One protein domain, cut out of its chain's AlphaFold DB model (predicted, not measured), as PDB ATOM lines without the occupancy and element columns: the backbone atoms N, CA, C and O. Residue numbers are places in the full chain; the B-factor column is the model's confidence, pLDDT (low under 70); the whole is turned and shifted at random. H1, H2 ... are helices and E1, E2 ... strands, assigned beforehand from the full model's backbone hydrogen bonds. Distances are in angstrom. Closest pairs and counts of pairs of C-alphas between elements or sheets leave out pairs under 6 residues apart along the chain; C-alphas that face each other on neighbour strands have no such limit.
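What this domain is: This is residues 7 to 67 of the 72 residues of an uncharacterized protein of Bacillus sp. (UniProt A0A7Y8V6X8). A long, two-stranded hairpin of E1 and E2 has one helix, H1, packed along one face, while the short strand E3 lies beside E2 and the single turn H2 follows it. E2 bends by 69 degrees at residue 26. The printed part has 61 residues, with three named strands and two named helices that come along the chain in the order E1, E2, H1, E3, H2; the sheet, in the order E1, E2, E3, is mixed, with E1 and E2 antiparallel and E2 and E3 parallel, and the class is mixed, helices and strands. It is elongated, 38 by 23 by 16 A, and only just compact, close to loose, with a radius of gyration of the C-alphas of 12.2 A.

Where its parts are: E1, residues 7 to 15, begins at C-alpha 7 (6.542, 18.640, -9.015) and is 25.9 A long. E2, residues 18 to 29, is 28.7 A long. H1, residues 40 to 54, is 21.3 A long. E3 is residues 61 to 63, and H2, residues 64 to 67, ends at C-alpha 67 (-6.674, 28.589, -12.399).

How they stand to each other: E1 and E2 are an antiparallel hairpin, with N 9 and O 25 2.9 A apart, within hydrogen-bond range. E3 is parallel to E2, with N 62 and O 21 at 2.9 A. E2, H1 and E3 form a strand-helix-strand unit, two parallel neighbour strands with a helix between, its crossover left-handed. H1 is on the sheet in two layers, a helix on one face, at a height over the sheet of 9.3 A; it runs along E2, at 4 degrees on the local plane. The closest C-alphas of E2 and H1 are those of Leu 20 and Met 53, 7.1 A. H2 only grazes the sheet with residues 64 to 66. Each O i to N i+4 pair in H1 is within hydrogen-bond range; H2 is too short for one.

The domain as a whole: The C-alphas farthest apart, of Val 32 and Arg 57, are 39.1 A apart. The printed part has no cut and no long link. Residues 31 to 34 are under pLDDT 70.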
ATOM      1  N   LEU A   7       5.757  17.560  -9.599       89.38
ATOM      2  CA  LEU A   7       6.542  18.640  -9.015       89.38
ATOM      3  C   LEU A   7       5.922  19.981  -9.398       89.38
ATOM      4  O   LEU A   7       5.143  20.068 -10.343       89.38
ATOM      5  N   LYS A   8       6.271  21.045  -8.670       93.62
ATOM      6  CA  LYS A   8       5.819  22.407  -8.977       93.62
ATOM      7  C   LYS A   8       7.001  23.304  -9.285       93.62
ATOM      8  O   LYS A   8       8.030  23.221  -8.616       93.62
ATOM      9  N   ARG A   9       6.854  24.182 -10.275       93.69
ATOM     10  CA  ARG A   9       7.866  25.192 -10.603       93.69
ATOM     11  C   ARG A   9       7.257  26.535 -10.960       93.69
ATOM     12  O   ARG A   9       6.076  26.645 -11.273       93.69
ATOM     13  N   THR A  10       8.112  27.549 -10.954       96.69
ATOM     14  CA  THR A  10       7.806  28.847 -11.548       96.69
ATOM     15  C   THR A  10       8.210  28.835 -13.015       96.69
ATOM     16  O   THR A  10       9.306  28.385 -13.368       96.69
ATOM     17  N   VAL A  11       7.321  29.343 -13.862       95.00
ATOM     18  CA  VAL A  11       7.604  29.663 -15.257       95.00
ATOM     19  C   VAL A  11       7.612  31.178 -15.385       95.00
ATOM     20  O   VAL A  11       6.678  31.848 -14.950       95.00
ATOM     21  N   GLU A  12       8.693  31.726 -15.924       96.06
ATOM     22  CA  GLU A  12       8.883  33.167 -16.020       96.06
ATOM     23  C   GLU A  12       9.348  33.583 -17.410       96.06
ATOM     24  O   GLU A  12      10.127  32.889 -18.063       96.06
ATOM     25  N   TRP A  13       8.865  34.741 -17.849       95.25
ATOM     26  CA  TRP A  13       9.265  35.376 -19.097       95.25
ATOM     27  C   TRP A  13       9.568  36.847 -18.853       95.25
ATOM     28  O   TRP A  13       8.976  37.490 -17.986       95.25
ATOM     29  N   THR A  14      10.465  37.390 -19.668       93.69
ATOM     30  CA  THR A  14      10.629  38.836 -19.825       93.69
ATOM     31  C   THR A  14      10.288  39.173 -21.271       93.69
ATOM     32  O   THR A  14      10.958  38.683 -22.176       93.69
ATOM     33  N   VAL A  15       9.233  39.958 -21.489       90.12
ATOM     34  CA  VAL A  15       8.769  40.391 -22.820       90.12
ATOM     35  C   VAL A  15       8.568  41.898 -22.769       90.12
ATOM     36  O   VAL A  15       7.894  42.372 -21.863       90.12
ATOM     37  N   ASP A  16       9.181  42.657 -23.680       86.69
ATOM     38  CA  ASP A  16       9.073  44.126 -23.745       86.69
ATOM     39  C   ASP A  16       9.260  44.826 -22.386       86.69
ATOM     40  O   ASP A  16       8.494  45.699 -21.983       86.69
ATOM     41  N   ASN A  17      10.281  44.395 -21.635       88.25
ATOM     42  CA  ASN A  17      10.598  44.866 -20.281       88.25
ATOM     43  C   ASN A  17       9.522  44.563 -19.206       88.25
ATOM     44  O   ASN A  17       9.691  44.929 -18.041       88.25
ATOM     45  N   LYS A  18       8.446  43.845 -19.551       88.25
ATOM     46  CA  LYS A  18       7.473  43.276 -18.610       88.25
ATOM     47  C   LYS A  18       7.959  41.910 -18.126       88.25
ATOM     48  O   LYS A  18       8.284  41.029 -18.923       88.25
ATOM     49  N   LYS A  19       7.986  41.716 -16.805       94.81
ATOM     50  CA  LYS A  19       8.282  40.424 -16.169       94.81
ATOM     51  C   LYS A  19       6.977  39.698 -15.881       94.81
ATOM     52  O   LYS A  19       6.184  40.183 -15.083       94.81
ATOM     53  N   LEU A  20       6.785  38.545 -16.508       96.62
ATOM     54  CA  LEU A  20       5.612  37.693 -16.344       96.62
ATOM     55  C   LEU A  20       6.006  36.443 -15.563       96.62
ATOM     56  O   LEU A  20       7.033  35.836 -15.873       96.62
ATOM     57  N   LYS A  21       5.212  36.048 -14.566       97.44
ATOM     58  CA  LYS A  21       5.456  34.836 -13.773       97.44
ATOM     59  C   LYS A  21       4.179  34.038 -13.554       97.44
ATOM     60  O   LYS A  21       3.174  34.582 -13.111       97.44
ATOM     61  N   ILE A  22       4.260  32.735 -13.776       97.44
ATOM     62  CA  ILE A  22       3.248  31.775 -13.342       97.44
ATOM     63  C   ILE A  22       3.917  30.867 -12.309       97.44
ATOM     64  O   ILE A  22       4.886  30.175 -12.626       97.44
ATOM     65  N   ILE A  23       3.460  30.919 -11.061       97.19
ATOM     66  CA  ILE A  23       3.994  30.116  -9.951       97.19
ATOM     67  C   ILE A  23       3.176  28.833  -9.774       97.19
ATOM     68  O   ILE A  23       2.050  28.742 -10.256       97.19
ATOM     69  N   ASN A  24       3.741  27.852  -9.065       96.44
ATOM     70  CA  ASN A  24       3.086  26.578  -8.738       96.44
ATOM     71  C   ASN A  24       2.623  25.750  -9.949       96.44
ATOM     72  O   ASN A  24       1.687  24.963  -9.843       96.44
ATOM     73  N   VAL A  25       3.292  25.886 -11.093       95.81
ATOM     74  CA  VAL A  25       2.955  25.139 -12.308       95.81
ATOM     75  C   VAL A  25       3.348  23.667 -12.135       95.81
ATOM     76  O   VAL A  25       4.530  23.405 -11.871       95.81
ATOM     77  N   PRO A  26       2.408  22.715 -12.282       94.38
ATOM     78  CA  PRO A  26       2.704  21.295 -12.182       94.38
ATOM     79  C   PRO A  26       3.545  20.833 -13.373       94.38
ATOM     80  O   PRO A  26       3.294  21.223 -14.511       94.38
ATOM     81  N   TYR A  27       4.538  19.993 -13.115       93.00
ATOM     82  CA  TYR A  27       5.338  19.345 -14.146       93.00
ATOM     83  C   TYR A  27       5.775  17.956 -13.697       93.00
ATOM     84  O   TYR A  27       5.888  17.670 -12.499       93.00
ATOM     85  N   GLU A  28       6.077  17.106 -14.667       90.25
ATOM     86  CA  GLU A  28       6.685  15.806 -14.438       90.25
ATOM     87  C   GLU A  28       8.163  15.852 -14.826       90.25
ATOM     88  O   GLU A  28       8.555  16.472 -15.818       90.25
ATOM     89  N   LYS A  29       9.009  15.202 -14.022       83.62
ATOM     90  CA  LYS A  29      10.420  15.005 -14.363       83.62
ATOM     91  C   LYS A  29      10.603  13.586 -14.877       83.62
ATOM     92  O   LYS A  29      10.405  12.630 -14.122       83.62
ATOM     93  N   LEU A  30      11.005  13.447 -16.137       78.00
ATOM     94  CA  LEU A  30      11.225  12.128 -16.718       78.00
ATOM     95  C   LEU A  30      12.482  11.474 -16.115       78.00
ATOM     96  O   LEU A  30      13.505  12.147 -15.942       78.00
ATOM     97  N   PRO A  31      12.448  10.159 -15.809       69.38
ATOM     98  CA  PRO A  31      13.573   9.476 -15.172       69.38
ATOM     99  C   PRO A  31      14.841   9.415 -16.027       69.38
ATOM    100  O   PRO A  31      15.917   9.228 -15.470       69.38
ATOM    101  N   VAL A  32      14.708   9.491 -17.357       64.50
ATOM    102  CA  VAL A  32      15.777   9.091 -18.286       64.50
ATOM    103  C   VAL A  32      16.692  10.243 -18.704       64.50
ATOM    104  O   VAL A  32      17.865   9.984 -18.902       64.50
ATOM    105  N   ASP A  33      16.244  11.500 -18.695       69.56
ATOM    106  CA  ASP A  33      17.115  12.641 -19.054       69.56
ATOM    107  C   ASP A  33      16.913  13.873 -18.157       69.56
ATOM    108  O   ASP A  33      17.467  14.946 -18.384       69.56
ATOM    109  N   GLY A  34      16.096  13.748 -17.105       68.44
ATOM    110  CA  GLY A  34      15.742  14.879 -16.249       68.44
ATOM    111  C   GLY A  34      14.950  15.974 -16.967       68.44
ATOM    112  O   GLY A  34      14.762  17.045 -16.383       68.44
ATOM    113  N   GLU A  35      14.483  15.695 -18.187       79.56
ATOM    114  CA  GLU A  35      13.622  16.572 -18.966       79.56
ATOM    115  C   GLU A  35      12.337  16.888 -18.205       79.56
ATOM    116  O   GLU A  35      11.769  16.054 -17.486       79.56
ATOM    117  N   ILE A  36      11.914  18.139 -18.358       84.06
ATOM    118  CA  ILE A  36      10.701  18.668 -17.758       84.06
ATOM    119  C   ILE A  36       9.589  18.514 -18.778       84.06
ATOM    120  O   ILE A  36       9.626  19.133 -19.840       84.06
ATOM    121  N   PHE A  37       8.602  17.709 -18.417       86.94
ATOM    122  CA  PHE A  37       7.406  17.498 -19.203       86.94
ATOM    123  C   PHE A  37       6.233  18.228 -18.549       86.94
ATOM    124  O   PHE A  37       6.033  18.147 -17.335       86.94
ATOM    125  N   TYR A  38       5.470  18.953 -19.358       89.62
ATOM    126  CA  TYR A  38       4.190  19.520 -18.955       89.62
ATOM    127  C   TYR A  38       3.098  18.775 -19.700       89.62
ATOM    128  O   TYR A  38       3.207  18.581 -20.913       89.62
ATOM    129  N   ASP A  39       2.025  18.426 -18.996       90.81
ATOM    130  CA  ASP A  39       0.836  17.891 -19.647       90.81
ATOM    131  C   ASP A  39       0.292  18.880 -20.687       90.81
ATOM    132  O   ASP A  39       0.521  20.096 -20.613       90.81
ATOM    133  N   ALA A  40      -0.448  18.360 -21.668       91.00
ATOM    134  CA  ALA A  40      -1.021  19.171 -22.738       91.00
ATOM    135  C   ALA A  40      -1.894  20.306 -22.174       91.00
ATOM    136  O   ALA A  40      -1.689  21.468 -22.519       91.00
ATOM    137  N   ASP A  41      -2.779  19.987 -21.228       92.44
ATOM    138  CA  ASP A  41      -3.669  20.959 -20.584       92.44
ATOM    139  C   ASP A  41      -2.891  22.042 -19.829       92.44
ATOM    140  O   ASP A  41      -3.234  23.225 -19.882       92.44
ATOM    141  N   VAL A  42      -1.800  21.656 -19.158       93.25
ATOM    142  CA  VAL A  42      -0.911  22.590 -18.456       93.25
ATOM    143  C   VAL A  42      -0.243  23.528 -19.454       93.25
ATOM    144  O   VAL A  42      -0.216  24.740 -19.242       93.25
ATOM    145  N   SER A  43       0.245  22.988 -20.569       94.19
ATOM    146  CA  SER A  43       0.896  23.753 -21.636       94.19
ATOM    147  C   SER A  43      -0.057  24.756 -22.288       94.19
ATOM    148  O   SER A  43       0.291  25.929 -22.437       94.19
ATOM    149  N   ILE A  44      -1.281  24.324 -22.615       94.38
ATOM    150  CA  ILE A  44      -2.331  25.182 -23.182       94.38
ATOM    151  C   ILE A  44      -2.666  26.307 -22.202       94.38
ATOM    152  O   ILE A  44      -2.661  27.480 -22.575       94.38
ATOM    153  N   ARG A  45      -2.873  25.977 -20.922       94.94
ATOM    154  CA  ARG A  45      -3.204  26.973 -19.897       94.94
ATOM    155  C   ARG A  45      -2.084  27.986 -19.698       94.94
ATOM    156  O   ARG A  45      -2.356  29.178 -19.589       94.94
ATOM    157  N   ILE A  46      -0.828  27.542 -19.687       95.25
ATOM    158  CA  ILE A  46       0.334  28.434 -19.628       95.25
ATOM    159  C   ILE A  46       0.316  29.427 -20.795       95.25
ATOM    160  O   ILE A  46       0.522  30.622 -20.572       95.25
ATOM    161  N   MET A  47       0.059  28.954 -22.018       95.06
ATOM    162  CA  MET A  47      -0.022  29.819 -23.197       95.06
ATOM    163  C   MET A  47      -1.152  30.845 -23.068       95.06
ATOM    164  O   MET A  47      -0.902  32.038 -23.222       95.06
ATOM    165  N   MET A  48      -2.356  30.411 -22.686       94.94
ATOM    166  CA  MET A  48      -3.501  31.309 -22.490       94.94
ATOM    167  C   MET A  48      -3.234  32.371 -21.419       94.94
ATOM    168  O   MET A  48      -3.523  33.550 -21.624       94.94
ATOM    169  N   LEU A  49      -2.662  31.977 -20.276       95.69
ATOM    170  CA  LEU A  49      -2.305  32.909 -19.205       95.69
ATOM    171  C   LEU A  49      -1.282  33.930 -19.693       95.69
ATOM    172  O   LEU A  49      -1.464  35.122 -19.467       95.69
ATOM    173  N   LYS A  50      -0.240  33.481 -20.400       95.12
ATOM    174  CA  LYS A  50       0.774  34.370 -20.970       95.12
ATOM    175  C   LYS A  50       0.146  35.410 -21.902       95.12
ATOM    176  O   LYS A  50       0.474  36.587 -21.777       95.12
ATOM    177  N   ASP A  51      -0.770  35.006 -22.777       95.06
ATOM    178  CA  ASP A  51      -1.448  35.921 -23.702       95.06
ATOM    179  C   ASP A  51      -2.318  36.947 -22.959       95.06
ATOM    180  O   ASP A  51      -2.257  38.145 -23.243       95.06
ATOM    181  N   LEU A  52      -3.068  36.512 -21.941       95.00
ATOM    182  CA  LEU A  52      -3.870  37.403 -21.094       95.00
ATOM    183  C   LEU A  52      -3.009  38.392 -20.296       95.00
ATOM    184  O   LEU A  52      -3.405  39.548 -20.122       95.00
ATOM    185  N   MET A  53      -1.839  37.958 -19.821       94.94
ATOM    186  CA  MET A  53      -0.876  38.812 -19.120       94.94
ATOM    187  C   MET A  53      -0.265  39.851 -20.064       94.94
ATOM    188  O   MET A  53      -0.135  41.014 -19.694       94.94
ATOM    189  N   LEU A  54       0.090  39.453 -21.291       94.44
ATOM    190  CA  LEU A  54       0.611  40.369 -22.311       94.44
ATOM    191  C   LEU A  54      -0.428  41.413 -22.730       94.44
ATOM    192  O   LEU A  54      -0.073  42.571 -22.945       94.44
ATOM    193  N   ALA A  55      -1.701  41.019 -22.785       95.12
ATOM    194  CA  ALA A  55      -2.834  41.898 -23.062       95.12
ATOM    195  C   ALA A  55      -3.284  42.747 -21.853       95.12
ATOM    196  O   ALA A  55      -4.332  43.391 -21.930       95.12
ATOM    197  N   ASP A  56      -2.541  42.720 -20.736       93.75
ATOM    198  CA  ASP A  56      -2.844  43.421 -19.480       93.75
ATOM    199  C   ASP A  56      -4.269  43.133 -18.942       93.75
ATOM    200  O   ASP A  56      -4.888  43.963 -18.275       93.75
ATOM    201  N   ARG A  57      -4.820  41.944 -19.238       96.06
ATOM    202  CA  ARG A  57      -6.155  41.509 -18.781       96.06
ATOM    203  C   ARG A  57      -6.126  40.856 -17.405       96.06
ATOM    204  O   ARG A  57      -7.141  40.867 -16.713       96.06
ATOM    205  N   ILE A  58      -4.984  40.289 -17.025       94.94
ATOM    206  CA  ILE A  58      -4.745  39.677 -15.715       94.94
ATOM    207  C   ILE A  58      -3.390  40.140 -15.156       94.94
ATOM    208  O   ILE A  58      -2.555  40.633 -15.919       94.94
ATOM    209  N   PRO A  59      -3.143  39.996 -13.840       95.62
ATOM    210  CA  PRO A  59      -1.882  40.410 -13.233       95.62
ATOM    211  C   PRO A  59      -0.659  39.714 -13.857       95.62
ATOM    212  O   PRO A  59      -0.745  38.547 -14.238       95.62
ATOM    213  N   PRO A  60       0.519  40.364 -13.878       94.88
ATOM    214  CA  PRO A  60       1.754  39.793 -14.422       94.88
ATOM    215  C   PRO A  60       2.369  38.696 -13.532       94.88
ATOM    216  O   PRO A  60       3.422  38.150 -13.859       94.88
ATOM    217  N   ILE A  61       1.735  38.366 -12.405       96.88
ATOM    218  CA  ILE A  61       2.093  37.244 -11.539       96.88
ATOM    219  C   ILE A  61       0.810  36.477 -11.224       96.88
ATOM    220  O   ILE A  61      -0.116  37.049 -10.649       96.88
ATOM    221  N   VAL A  62       0.759  35.199 -11.594       96.38
ATOM    222  CA  VAL A  62      -0.410  34.325 -11.410       96.38
ATOM    223  C   VAL A  62       0.003  33.046 -10.688       96.38
ATOM    224  O   VAL A  62       1.032  32.455 -11.008       96.38
ATOM    225  N   ASP A  63      -0.807  32.603  -9.729       96.19
ATOM    226  CA  ASP A  63      -0.690  31.270  -9.136       96.19
ATOM    227  C   ASP A  63      -1.500  30.263  -9.959       96.19
ATOM    228  O   ASP A  63      -2.715  30.411 -10.109       96.19
ATOM    229  N   TYR A  64      -0.828  29.247 -10.508       95.81
ATOM    230  CA  TYR A  64      -1.459  28.222 -11.340       95.81
ATOM    231  C   TYR A  64      -2.567  27.467 -10.590       95.81
ATOM    232  O   TYR A  64      -3.566  27.078 -11.192       95.81
ATOM    233  N   GLU A  65      -2.439  27.297  -9.272       94.44
ATOM    234  CA  GLU A  65      -3.418  26.562  -8.461       94.44
ATOM    235  C   GLU A  65      -4.792  27.230  -8.433       94.44
ATOM    236  O   GLU A  65      -5.795  26.544  -8.271       94.44
ATOM    237  N   ILE A  66      -4.845  28.548  -8.626       93.00
ATOM    238  CA  ILE A  66      -6.104  29.300  -8.674       93.00
ATOM    239  C   ILE A  66      -6.854  28.999  -9.971       93.00
ATOM    240  O   ILE A  66      -8.077  29.044 -10.001       93.00
ATOM    241  N   VAL A  67      -6.125  28.694 -11.045       91.00
ATOM    242  CA  VAL A  67      -6.674  28.589 -12.399       91.00
ATOM    243  C   VAL A  67      -6.747  27.158 -12.930       91.00
ATOM    244  O   VAL A  67      -7.269  26.954 -14.025       91.00
TER     245      VAL A  67